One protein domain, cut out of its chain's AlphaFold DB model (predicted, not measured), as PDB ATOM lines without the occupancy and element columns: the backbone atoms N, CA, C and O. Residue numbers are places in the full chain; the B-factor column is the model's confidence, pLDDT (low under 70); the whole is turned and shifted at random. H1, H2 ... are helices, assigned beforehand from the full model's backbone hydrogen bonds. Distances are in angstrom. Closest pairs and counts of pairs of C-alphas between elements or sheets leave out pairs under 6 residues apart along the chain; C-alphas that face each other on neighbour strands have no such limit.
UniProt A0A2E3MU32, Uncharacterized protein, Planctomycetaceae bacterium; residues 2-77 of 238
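What this domain is: This is residues 2 to 77 of the 238 residues of an uncharacterized protein of Planctomycetaceae bacterium (UniProt A0A2E3MU32). The longest helix, H4, crosses H2 nearly at a right angle, and H1 packs on the opposite side of H2. H1, H2 and H3 follow one another as two helical hairpins, their centres making a triangle, with H2 between H1 and H4. The printed part has 76 residues with four named helices, H1 to H4 in chain order, and no named strand; the class is all helix. It is compact, with a radius of gyration of the C-alphas of 11.5 A and spans of 32 by 26 by 20 A.

How they stand to each other: H4, residues 60 to 76, touches the hub H2, residues 20 to 33, with residues 66 to 71 alone. Their closest C-alphas, those of Gly 24 and Arg 67, are 5.2 A apart, and their lines are about perpendicular at 80 degrees. H2 and H3, residues 43 to 53, form a hairpin and run opposite ways at a steep tilt of 43 degrees; they touch, closest at the C-alphas of Leu 30 and Trp 43, 6.7 A apart. H3 and H4 only just touch, with 3 pairs of C-alphas within 8 A, the closest being Pro 44 and Leu 63 at 7.4 A. H1, residues 3 to 10, forms a hairpin with H2, opposite ways at a shallow tilt of 24 degrees; the two touch, and the C-alphas of His 8 and Thr 26 are closest at 5.6 A. H1 and H3 are close but not clearly touching, and H1 and H4 are apart. In H1, H2, H3 and H4 every O i to N i+4 pair is within hydrogen-bond range.

Where its parts are: H4 is 24.4 A long, ending at C-alpha 76 (-54.728, -12.488, 42.501). H2 measures 20.2 A, H3 15.2 A and H1 10.3 A, with H1 beginning at C-alpha 3 (-54.435, 7.448, 19.440).

The domain as a whole: The C-alphas farthest apart, those of Ser 39 and Gly 77, are 33.6 A apart. The printed part has no cut, and its three links between helices are short. Its mean pLDDT is 94.7, and no printed residue is under 70.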
ATOM      1  N   ASP A   2     -54.726   3.699  16.454       88.00
ATOM      2  CA  ASP A   2     -55.612   4.327  17.441       88.00
ATOM      3  C   ASP A   2     -54.777   5.245  18.366       88.00
ATOM      4  O   ASP A   2     -53.745   4.776  18.864       88.00
ATOM      5  N   PRO A   3     -55.150   6.528  18.555       88.81
ATOM      6  CA  PRO A   3     -54.435   7.448  19.440       88.81
ATOM      7  C   PRO A   3     -54.240   6.918  20.865       88.81
ATOM      8  O   PRO A   3     -53.223   7.217  21.488       88.81
ATOM      9  N   GLU A   4     -55.174   6.114  21.376       88.69
ATOM     10  CA  GLU A   4     -55.090   5.536  22.720       88.69
ATOM     11  C   GLU A   4     -53.994   4.462  22.811       88.69
ATOM     12  O   GLU A   4     -53.169   4.466  23.728       88.69
ATOM     13  N   LEU A   5     -53.899   3.591  21.802       90.06
ATOM     14  CA  LEU A   5     -52.841   2.576  21.715       90.06
ATOM     15  C   LEU A   5     -51.457   3.208  21.534       90.06
ATOM     16  O   LEU A   5     -50.463   2.692  22.045       90.06
ATOM     17  N   GLU A   6     -51.389   4.325  20.808       91.69
ATOM     18  CA  GLU A   6     -50.156   5.100  20.651       91.69
ATOM     19  C   GLU A   6     -49.715   5.706  21.980       91.69
ATOM     20  O   GLU A   6     -48.546   5.584  22.337       91.69
ATOM     21  N   ALA A   7     -50.641   6.268  22.759       90.81
ATOM     22  CA  ALA A   7     -50.336   6.799  24.083       90.81
ATOM     23  C   ALA A   7     -49.759   5.718  25.019       90.81
ATOM     24  O   ALA A   7     -48.782   5.967  25.724       90.81
ATOM     25  N   HIS A   8     -50.290   4.490  24.975       90.88
ATOM     26  CA  HIS A   8     -49.740   3.364  25.740       90.88
ATOM     27  C   HIS A   8     -48.307   2.990  25.339       90.88
ATOM     28  O   HIS A   8     -47.505   2.626  26.201       90.88
ATOM     29  N   LEU A   9     -47.971   3.071  24.048       92.69
ATOM     30  CA  LEU A   9     -46.614   2.819  23.558       92.69
ATOM     31  C   LEU A   9     -45.661   3.983  23.845       92.69
ATOM     32  O   LEU A   9     -44.480   3.747  24.096       92.69
ATOM     33  N   GLN A  10     -46.155   5.219  23.834       93.12
ATOM     34  CA  GLN A  10     -45.389   6.412  24.205       93.12
ATOM     35  C   GLN A  10     -45.054   6.448  25.695       93.12
ATOM     36  O   GLN A  10     -43.996   6.945  26.058       93.12
ATOM     37  N   ALA A  11     -45.881   5.849  26.556       90.62
ATOM     38  CA  ALA A  11     -45.552   5.676  27.972       90.62
ATOM     39  C   ALA A  11     -44.292   4.818  28.205       90.62
ATOM     40  O   ALA A  11     -43.708   4.851  29.277       90.62
ATOM     41  N   LEU A  12     -43.838   4.045  27.211       93.62
ATOM     42  CA  LEU A  12     -42.585   3.288  27.316       93.62
ATOM     43  C   LEU A  12     -41.344   4.125  26.980       93.62
ATOM     44  O   LEU A  12     -40.220   3.640  27.140       93.62
ATOM     45  N   ASP A  13     -41.528   5.359  26.514       91.88
ATOM     46  CA  ASP A  13     -40.427   6.267  26.233       91.88
ATOM     47  C   ASP A  13     -39.796   6.785  27.534       91.88
ATOM     48  O   ASP A  13     -40.424   6.887  28.587       91.88
ATOM     49  N   GLY A  14     -38.513   7.146  27.475       88.25
ATOM     50  CA  GLY A  14     -37.812   7.695  28.638       88.25
ATOM     51  C   GLY A  14     -37.551   6.643  29.717       88.25
ATOM     52  O   GLY A  14     -37.165   5.522  29.410       88.25
ATOM     53  N   THR A  15     -37.670   6.999  30.997       88.88
ATOM     54  CA  THR A  15     -37.297   6.105  32.113       88.88
ATOM     55  C   THR A  15     -38.348   5.048  32.440       88.88
ATOM     56  O   THR A  15     -38.024   4.046  33.072       88.88
ATOM     57  N   GLU A  16     -39.594   5.240  32.009       89.38
ATOM     58  CA  GLU A  16     -40.698   4.312  32.286       89.38
ATOM     59  C   GLU A  16     -40.530   2.966  31.567       89.38
ATOM     60  O   GLU A  16     -40.931   1.932  32.100       89.38
ATOM     61  N   GLY A  17     -39.814   2.936  30.437       90.38
ATOM     62  CA  GLY A  17     -39.402   1.702  29.760       90.38
ATOM     63  C   GLY A  17     -38.452   0.802  30.568       90.38
ATOM     64  O   GLY A  17     -38.121  -0.291  30.115       90.38
ATOM     65  N   GLN A  18     -38.011   1.225  31.760       92.19
ATOM     66  CA  GLN A  18     -37.263   0.391  32.713       92.19
ATOM     67  C   GLN A  18     -38.150  -0.207  33.813       92.19
ATOM     68  O   GLN A  18     -37.723  -1.143  34.496       92.19
ATOM     69  N   ASP A  19     -39.367   0.311  33.999       94.06
ATOM     70  CA  ASP A  19     -40.313  -0.220  34.970       94.06
ATOM     71  C   ASP A  19     -41.113  -1.367  34.354       94.06
ATOM     72  O   ASP A  19     -41.940  -1.208  33.453       94.06
ATOM     73  N   TRP A  20     -40.879  -2.562  34.882       95.75
ATOM     74  CA  TRP A  20     -41.560  -3.751  34.409       95.75
ATOM     75  C   TRP A  20     -43.074  -3.709  34.648       95.75
ATOM     76  O   TRP A  20     -43.804  -4.358  33.898       95.75
ATOM     77  N   LEU A  21     -43.554  -2.963  35.653       94.31
ATOM     78  CA  LEU A  21     -44.987  -2.784  35.876       94.31
ATOM     79  C   LEU A  21     -45.617  -1.987  34.740       94.31
ATOM     80  O   LEU A  21     -46.643  -2.412  34.211       94.31
ATOM     81  N   THR A  22     -44.983  -0.890  34.322       94.38
ATOM     82  CA  THR A  22     -45.433  -0.101  33.171       94.38
ATOM     83  C   THR A  22     -45.417  -0.937  31.898       94.38
ATOM     84  O   THR A  22     -46.429  -1.001  31.206       94.38
ATOM     85  N   ILE A  23     -44.339  -1.689  31.638       96.69
ATOM     86  CA  ILE A  23     -44.272  -2.606  30.484       96.69
ATOM     87  C   ILE A  23     -45.412  -3.636  30.527       96.69
ATOM     88  O   ILE A  23     -46.069  -3.882  29.514       96.69
ATOM     89  N   GLY A  24     -45.649  -4.252  31.689       96.56
ATOM     90  CA  GLY A  24     -46.701  -5.249  31.882       96.56
ATOM     91  C   GLY A  24     -48.101  -4.677  31.664       96.56
ATOM     92  O   GLY A  24     -48.907  -5.297  30.968       96.56
ATOM     93  N   ARG A  25     -48.362  -3.473  32.186       95.06
ATOM     94  CA  ARG A  25     -49.623  -2.749  32.008       95.06
ATOM     95  C   ARG A  25     -49.844  -2.385  30.547       95.06
ATOM     96  O   ARG A  25     -50.905  -2.689  30.018       95.06
ATOM     97  N   THR A  26     -48.841  -1.808  29.886       96.25
ATOM     98  CA  THR A  26     -48.905  -1.476  28.459       96.25
ATOM     99  C   THR A  26     -49.206  -2.716  27.626       96.25
ATOM    100  O   THR A  26     -50.114  -2.684  26.803       96.25
ATOM    101  N   LEU A  27     -48.518  -3.839  27.866       96.81
ATOM    102  CA  LEU A  27     -48.818  -5.092  27.171       96.81
ATOM    103  C   LEU A  27     -50.256  -5.561  27.403       96.81
ATOM    104  O   LEU A  27     -50.932  -5.901  26.437       96.81
ATOM    105  N   ALA A  28     -50.719  -5.575  28.653       95.38
ATOM    106  CA  ALA A  28     -52.076  -6.000  28.984       95.38
ATOM    107  C   ALA A  28     -53.132  -5.107  28.310       95.38
ATOM    108  O   ALA A  28     -54.079  -5.626  27.724       95.38
ATOM    109  N   SER A  29     -52.935  -3.786  28.326       94.88
ATOM    110  CA  SER A  29     -53.808  -2.825  27.647       94.88
ATOM    111  C   SER A  29     -53.835  -3.055  26.138       94.88
ATOM    112  O   SER A  29     -54.911  -3.167  25.563       94.88
ATOM    113  N   LEU A  30     -52.680  -3.186  25.482       95.75
ATOM    114  CA  LEU A  30     -52.612  -3.429  24.036       95.75
ATOM    115  C   LEU A  30     -53.285  -4.759  23.648       95.75
ATOM    116  O   LEU A  30     -54.081  -4.807  22.710       95.75
ATOM    117  N   GLU A  31     -53.014  -5.830  24.401       95.31
ATOM    118  CA  GLU A  31     -53.586  -7.161  24.164       95.31
ATOM    119  C   GLU A  31     -55.098  -7.229  24.429       95.31
ATOM    120  O   GLU A  31     -55.785  -8.037  23.802       95.31
ATOM    121  N   ALA A  32     -55.631  -6.376  25.311       94.62
ATOM    122  CA  ALA A  32     -57.070  -6.263  25.549       94.62
ATOM    123  C   ALA A  32     -57.824  -5.680  24.340       94.62
ATOM    124  O   ALA A  32     -58.980  -6.033  24.115       94.62
ATOM    125  N   HIS A  33     -57.172  -4.829  23.541       93.38
ATOM    126  CA  HIS A  33     -57.771  -4.248  22.338       93.38
ATOM    127  C   HIS A  33     -57.706  -5.200  21.140       93.38
ATOM    128  O   HIS A  33     -58.656  -5.302  20.363       93.38
ATOM    129  N   SER A  34     -56.586  -5.904  20.958       94.44
ATOM    130  CA  SER A  34     -56.411  -6.845  19.850       94.44
ATOM    131  C   SER A  34     -55.265  -7.826  20.098       94.44
ATOM    132  O   SER A  34     -54.359  -7.579  20.885       94.44
ATOM    133  N   ARG A  35     -55.240  -8.938  19.351       90.81
ATOM    134  CA  ARG A  35     -54.109  -9.891  19.389       90.81
ATOM    135  C   ARG A  35     -52.832  -9.352  18.729       90.81
ATOM    136  O   ARG A  35     -51.736  -9.790  19.073       90.81
ATOM    137  N   SER A  36     -52.987  -8.435  17.778       95.44
ATOM    138  CA  SER A  36     -51.905  -7.896  16.953       95.44
ATOM    139  C   SER A  36     -52.117  -6.413  16.676       95.44
ATOM    140  O   SER A  36     -53.254  -5.938  16.611       95.44
ATOM    141  N   ALA A  37     -51.020  -5.702  16.438       94.62
ATOM    142  CA  ALA A  37     -51.031  -4.320  15.986       94.62
ATOM    143  C   ALA A  37     -51.629  -4.183  14.570       94.62
ATOM    144  O   ALA A  37     -51.676  -5.169  13.828       94.62
ATOM    145  N   PRO A  38     -52.000  -2.963  14.125       93.00
ATOM    146  CA  PRO A  38     -52.489  -2.726  12.761       93.00
ATOM    147  C   PRO A  38     -51.525  -3.169  11.648       93.00
ATOM    148  O   PRO A  38     -51.950  -3.429  10.529       93.00
ATOM    149  N   SER A  39     -50.229  -3.281  11.953       93.00
ATOM    150  CA  SER A  39     -49.203  -3.811  11.046       93.00
ATOM    151  C   SER A  39     -49.230  -5.340  10.893       93.00
ATOM    152  O   SER A  39     -48.446  -5.887  10.122       93.00
ATOM    153  N   GLY A  40     -50.073  -6.046  11.653       95.44
ATOM    154  CA  GLY A  40     -50.124  -7.509  11.728       95.44
ATOM    155  C   GLY A  40     -49.115  -8.127  12.701       95.44
ATOM    156  O   GLY A  40     -49.221  -9.316  13.006       95.44
ATOM    157  N   LYS A  41     -48.167  -7.344  13.236       96.44
ATOM    158  CA  LYS A  41     -47.189  -7.829  14.220       96.44
ATOM    159  C   LYS A  41     -47.849  -8.102  15.582       96.44
ATOM    160  O   LYS A  41     -48.701  -7.315  16.002       96.44
ATOM    161  N   PRO A  42     -47.439  -9.154  16.313       96.56
ATOM    162  CA  PRO A  42     -47.854  -9.354  17.699       96.56
ATOM    163  C   PRO A  42     -47.438  -8.174  18.584       96.56
ATOM    164  O   PRO A  42     -46.322  -7.665  18.458       96.56
ATOM    165  N   TRP A  43     -48.291  -7.775  19.531       96.75
ATOM    166  CA  TRP A  43     -47.966  -6.696  20.473       96.75
ATOM    167  C   TRP A  43     -46.659  -6.898  21.253       96.75
ATOM    168  O   TRP A  43     -45.921  -5.922  21.386       96.75
ATOM    169  N   PRO A  44     -46.290  -8.120  21.697       97.25
ATOM    170  CA  PRO A  44     -44.995  -8.344  22.335       97.25
ATOM    171  C   PRO A  44     -43.794  -7.948  21.468       97.25
ATOM    172  O   PRO A  44     -42.804  -7.444  21.994       97.25
ATOM    173  N   ASP A  45     -43.870  -8.144  20.150       97.69
ATOM    174  CA  ASP A  45     -42.791  -7.743  19.245       97.69
ATOM    175  C   ASP A  45     -42.761  -6.227  19.055       97.69
ATOM    176  O   ASP A  45     -41.688  -5.632  19.111       97.69
ATOM    177  N   VAL A  46     -43.929  -5.587  18.927       97.25
ATOM    178  CA  VAL A  46     -44.038  -4.122  18.815       97.25
ATOM    179  C   VAL A  46     -43.514  -3.422  20.070       97.25
ATOM    180  O   VAL A  46     -42.729  -2.486  19.968       97.25
ATOM    181  N   VAL A  47     -43.887  -3.903  21.259       97.31
ATOM    182  CA  VAL A  47     -43.386  -3.376  22.539       97.31
ATOM    183  C   VAL A  47     -41.873  -3.549  22.644       97.31
ATOM    184  O   VAL A  47     -41.183  -2.630  23.075       97.31
ATOM    185  N   ARG A  48     -41.332  -4.695  22.218       97.69
ATOM    186  CA  ARG A  48     -39.884  -4.932  22.242       97.69
ATOM    187  C   ARG A  48     -39.135  -3.998  21.291       97.69
ATOM    188  O   ARG A  48     -38.135  -3.422  21.701       97.69
ATOM    189  N   GLU A  49     -39.631  -3.824  20.066       96.50
ATOM    190  CA  GLU A  49     -39.082  -2.870  19.090       96.50
ATOM    191  C   GLU A  49     -39.115  -1.436  19.643       96.50
ATOM    192  O   GLU A  49     -38.140  -0.698  19.511       96.50
ATOM    193  N   ARG A  50     -40.204  -1.053  20.322       96.25
ATOM    194  CA  ARG A  50     -40.343   0.267  20.947       96.25
ATOM    195  C   ARG A  50     -39.346   0.481  22.086       96.25
ATOM    196  O   ARG A  50     -38.667   1.503  22.117       96.25
ATOM    197  N   LEU A  51     -39.220  -0.494  22.985       97.44
ATOM    198  CA  LEU A  51     -38.253  -0.458  24.085       97.44
ATOM    199  C   LEU A  51     -36.807  -0.413  23.574       97.44
ATOM    200  O   LEU A  51     -35.984   0.317  24.118       97.44
ATOM    201  N   GLU A  52     -36.499  -1.141  22.499       96.75
ATOM    202  CA  GLU A  52     -35.190  -1.095  21.845       96.75
ATOM    203  C   GLU A  52     -34.889   0.298  21.269       96.75
ATOM    204  O   GLU A  52     -33.813   0.840  21.519       96.75
ATOM    205  N   GLN A  53     -35.855   0.926  20.590       96.00
ATOM    206  CA  GLN A  53     -35.730   2.304  20.095       96.00
ATOM    207  C   GLN A  53     -35.548   3.331  21.222       96.00
ATOM    208  O   GLN A  53     -34.834   4.316  21.041       96.00
ATOM    209  N   ALA A  54     -36.163   3.096  22.383       95.06
ATOM    210  CA  ALA A  54     -36.035   3.939  23.571       95.06
ATOM    211  C   ALA A  54     -34.730   3.702  24.366       95.06
ATOM    212  O   ALA A  54     -34.473   4.406  25.341       95.06
ATOM    213  N   GLY A  55     -33.896   2.736  23.961       96.19
ATOM    214  CA  GLY A  55     -32.621   2.424  24.617       96.19
ATOM    215  C   GLY A  55     -32.704   1.406  25.760       96.19
ATOM    216  O   GLY A  55     -31.723   1.237  26.485       96.19
ATOM    217  N   HIS A  56     -33.825   0.689  25.903       96.00
ATOM    218  CA  HIS A  56     -34.060  -0.331  26.939       96.00
ATOM    219  C   HIS A  56     -34.280  -1.723  26.326       96.00
ATOM    220  O   HIS A  56     -35.362  -2.300  26.456       96.00
ATOM    221  N   PRO A  57     -33.284  -2.304  25.631       96.19
ATOM    222  CA  PRO A  57     -33.465  -3.582  24.958       96.19
ATOM    223  C   PRO A  57     -33.810  -4.689  25.963       96.19
ATOM    224  O   PRO A  57     -33.095  -4.932  26.938       96.19
ATOM    225  N   ILE A  58     -34.899  -5.406  25.689       96.81
ATOM    226  CA  ILE A  58     -35.389  -6.506  26.517       96.81
ATOM    227  C   ILE A  58     -35.423  -7.806  25.713       96.81
ATOM    228  O   ILE A  58     -35.873  -7.852  24.570       96.81
ATOM    229  N   SER A  59     -34.969  -8.905  26.318       97.12
ATOM    230  CA  SER A  59     -35.073 -10.215  25.671       97.12
ATOM    231  C   SER A  59     -36.534 -10.699  25.607       97.12
ATOM    232  O   SER A  59     -37.302 -10.441  26.541       97.12
ATOM    233  N   PRO A  60     -36.921 -11.495  24.590       96.62
ATOM    234  CA  PRO A  60     -38.259 -12.094  24.522       96.62
ATOM    235  C   PRO A  60     -38.619 -12.896  25.782       96.62
ATOM    236  O   PRO A  60     -39.746 -12.843  26.272       96.62
ATOM    237  N   GLY A  61     -37.635 -13.602  26.352       96.75
ATOM    238  CA  GLY A  61     -37.810 -14.362  27.586       96.75
ATOM    239  C   GLY A  61     -38.093 -13.480  28.802       96.75
ATOM    240  O   GLY A  61     -38.917 -13.849  29.635       96.75
ATOM    241  N   HIS A  62     -37.458 -12.308  28.913       97.00
ATOM    242  CA  HIS A  62     -37.743 -11.378  30.008       97.00
ATOM    243  C   HIS A  62     -39.121 -10.726  29.842       97.00
ATOM    244  O   HIS A  62     -39.881 -10.680  30.805       97.00
ATOM    245  N   LEU A  63     -39.501 -10.345  28.619       97.44
ATOM    246  CA  LEU A  63     -40.830  -9.799  28.332       97.44
ATOM    247  C   LEU A  63     -41.951 -10.802  28.662       97.44
ATOM    248  O   LEU A  63     -42.960 -10.440  29.264       97.44
ATOM    249  N   SER A  64     -41.749 -12.086  28.347       96.81
ATOM    250  CA  SER A  64     -42.682 -13.156  28.724       96.81
ATOM    251  C   SER A  64     -42.862 -13.272  30.244       96.81
ATOM    252  O   SER A  64     -43.981 -13.477  30.716       96.81
ATOM    253  N   LYS A  65     -41.786 -13.089  31.023       97.25
ATOM    254  CA  LYS A  65     -41.854 -13.069  32.494       97.25
ATOM    255  C   LYS A  65     -42.624 -11.867  33.018       97.25
ATOM    256  O   LYS A  65     -43.454 -12.044  33.899       97.25
ATOM    257  N   ILE A  66     -42.375 -10.681  32.461       97.75
ATOM    258  CA  ILE A  66     -43.103  -9.450  32.796       97.75
ATOM    259  C   ILE A  66     -44.601  -9.648  32.576       97.75
ATOM    260  O   ILE A  66     -45.383  -9.462  33.503       97.75
ATOM    261  N   ARG A  67     -44.984 -10.107  31.379       97.06
ATOM    262  CA  ARG A  67     -46.381 -10.365  31.014       97.06
ATOM    263  C   ARG A  67     -47.058 -11.317  31.999       97.06
ATOM    264  O   ARG A  67     -48.133 -11.021  32.509       97.06
ATOM    265  N   ARG A  68     -46.408 -12.445  32.298       97.56
ATOM    266  CA  ARG A  68     -46.934 -13.462  33.216       97.56
ATOM    267  C   ARG A  68     -47.035 -12.960  34.658       97.56
ATOM    268  O   ARG A  68     -48.055 -13.183  35.300       97.56
ATOM    269  N   ALA A  69     -46.005 -12.278  35.156       97.56
ATOM    270  CA  ALA A  69     -45.995 -11.724  36.508       97.56
ATOM    271  C   ALA A  69     -47.068 -10.640  36.680       97.56
ATOM    272  O   ALA A  69     -47.773 -10.637  37.686       97.56
ATOM    273  N   HIS A  70     -47.227  -9.760  35.688       96.50
ATOM    274  CA  HIS A  70     -48.262  -8.729  35.699       96.50
ATOM    275  C   HIS A  70     -49.667  -9.343  35.691       96.50
ATOM    276  O   HIS A  70     -50.512  -8.928  36.481       96.50
ATOM    277  N   ALA A  71     -49.911 -10.350  34.843       96.44
ATOM    278  CA  ALA A  71     -51.193 -11.052  34.794       96.44
ATOM    279  C   ALA A  71     -51.541 -11.695  36.146       96.44
ATOM    280  O   ALA A  71     -52.593 -11.398  36.702       96.44
ATOM    281  N   PHE A  72     -50.616 -12.469  36.724       97.12
ATOM    282  CA  PHE A  72     -50.814 -13.105  38.029       97.12
ATOM    283  C   PHE A  72     -51.080 -12.084  39.145       97.12
ATOM    284  O   PHE A  72     -51.980 -12.261  39.961       97.12
ATOM    285  N   MET A  73     -50.325 -10.983  39.165       95.62
ATOM    286  CA  MET A  73     -50.519  -9.911  40.139       95.62
ATOM    287  C   MET A  73     -51.873  -9.208  39.970       95.62
ATOM    288  O   MET A  73     -52.496  -8.852  40.961       95.62
ATOM    289  N   THR A  74     -52.330  -8.999  38.736       94.12
ATOM    290  CA  THR A  74     -53.622  -8.348  38.472       94.12
ATOM    291  C   THR A  74     -54.785  -9.245  38.891       94.12
ATOM    292  O   THR A  74     -55.752  -8.758  39.468       94.12
ATOM    293  N   GLU A  75     -54.671 -10.548  38.631       95.50
ATOM    294  CA  GLU A  75     -55.712 -11.541  38.901       95.50
ATOM    295  C   GLU A  75     -55.850 -11.876  40.392       95.50
ATOM    296  O   GLU A  75     -56.966 -11.999  40.889       95.50
ATOM    297  N   HIS A  76     -54.734 -11.988  41.118       96.06
ATOM    298  CA  HIS A  76     -54.728 -12.488  42.501       96.06
ATOM    299  C   HIS A  76     -54.219 -11.478  43.539       96.06
ATOM    300  O   HIS A  76     -54.209 -11.767  44.736       96.06
ATOM    301  N   GLY A  77     -53.737 -10.314  43.104       89.88
ATOM    302  CA  GLY A  77     -53.249  -9.269  43.999       89.88
ATOM    303  C   GLY A  77     -54.382  -8.481  44.669       89.88
ATOM    304  O   GLY A  77     -55.525  -8.505  44.209       89.88
TER     305      GLY A  77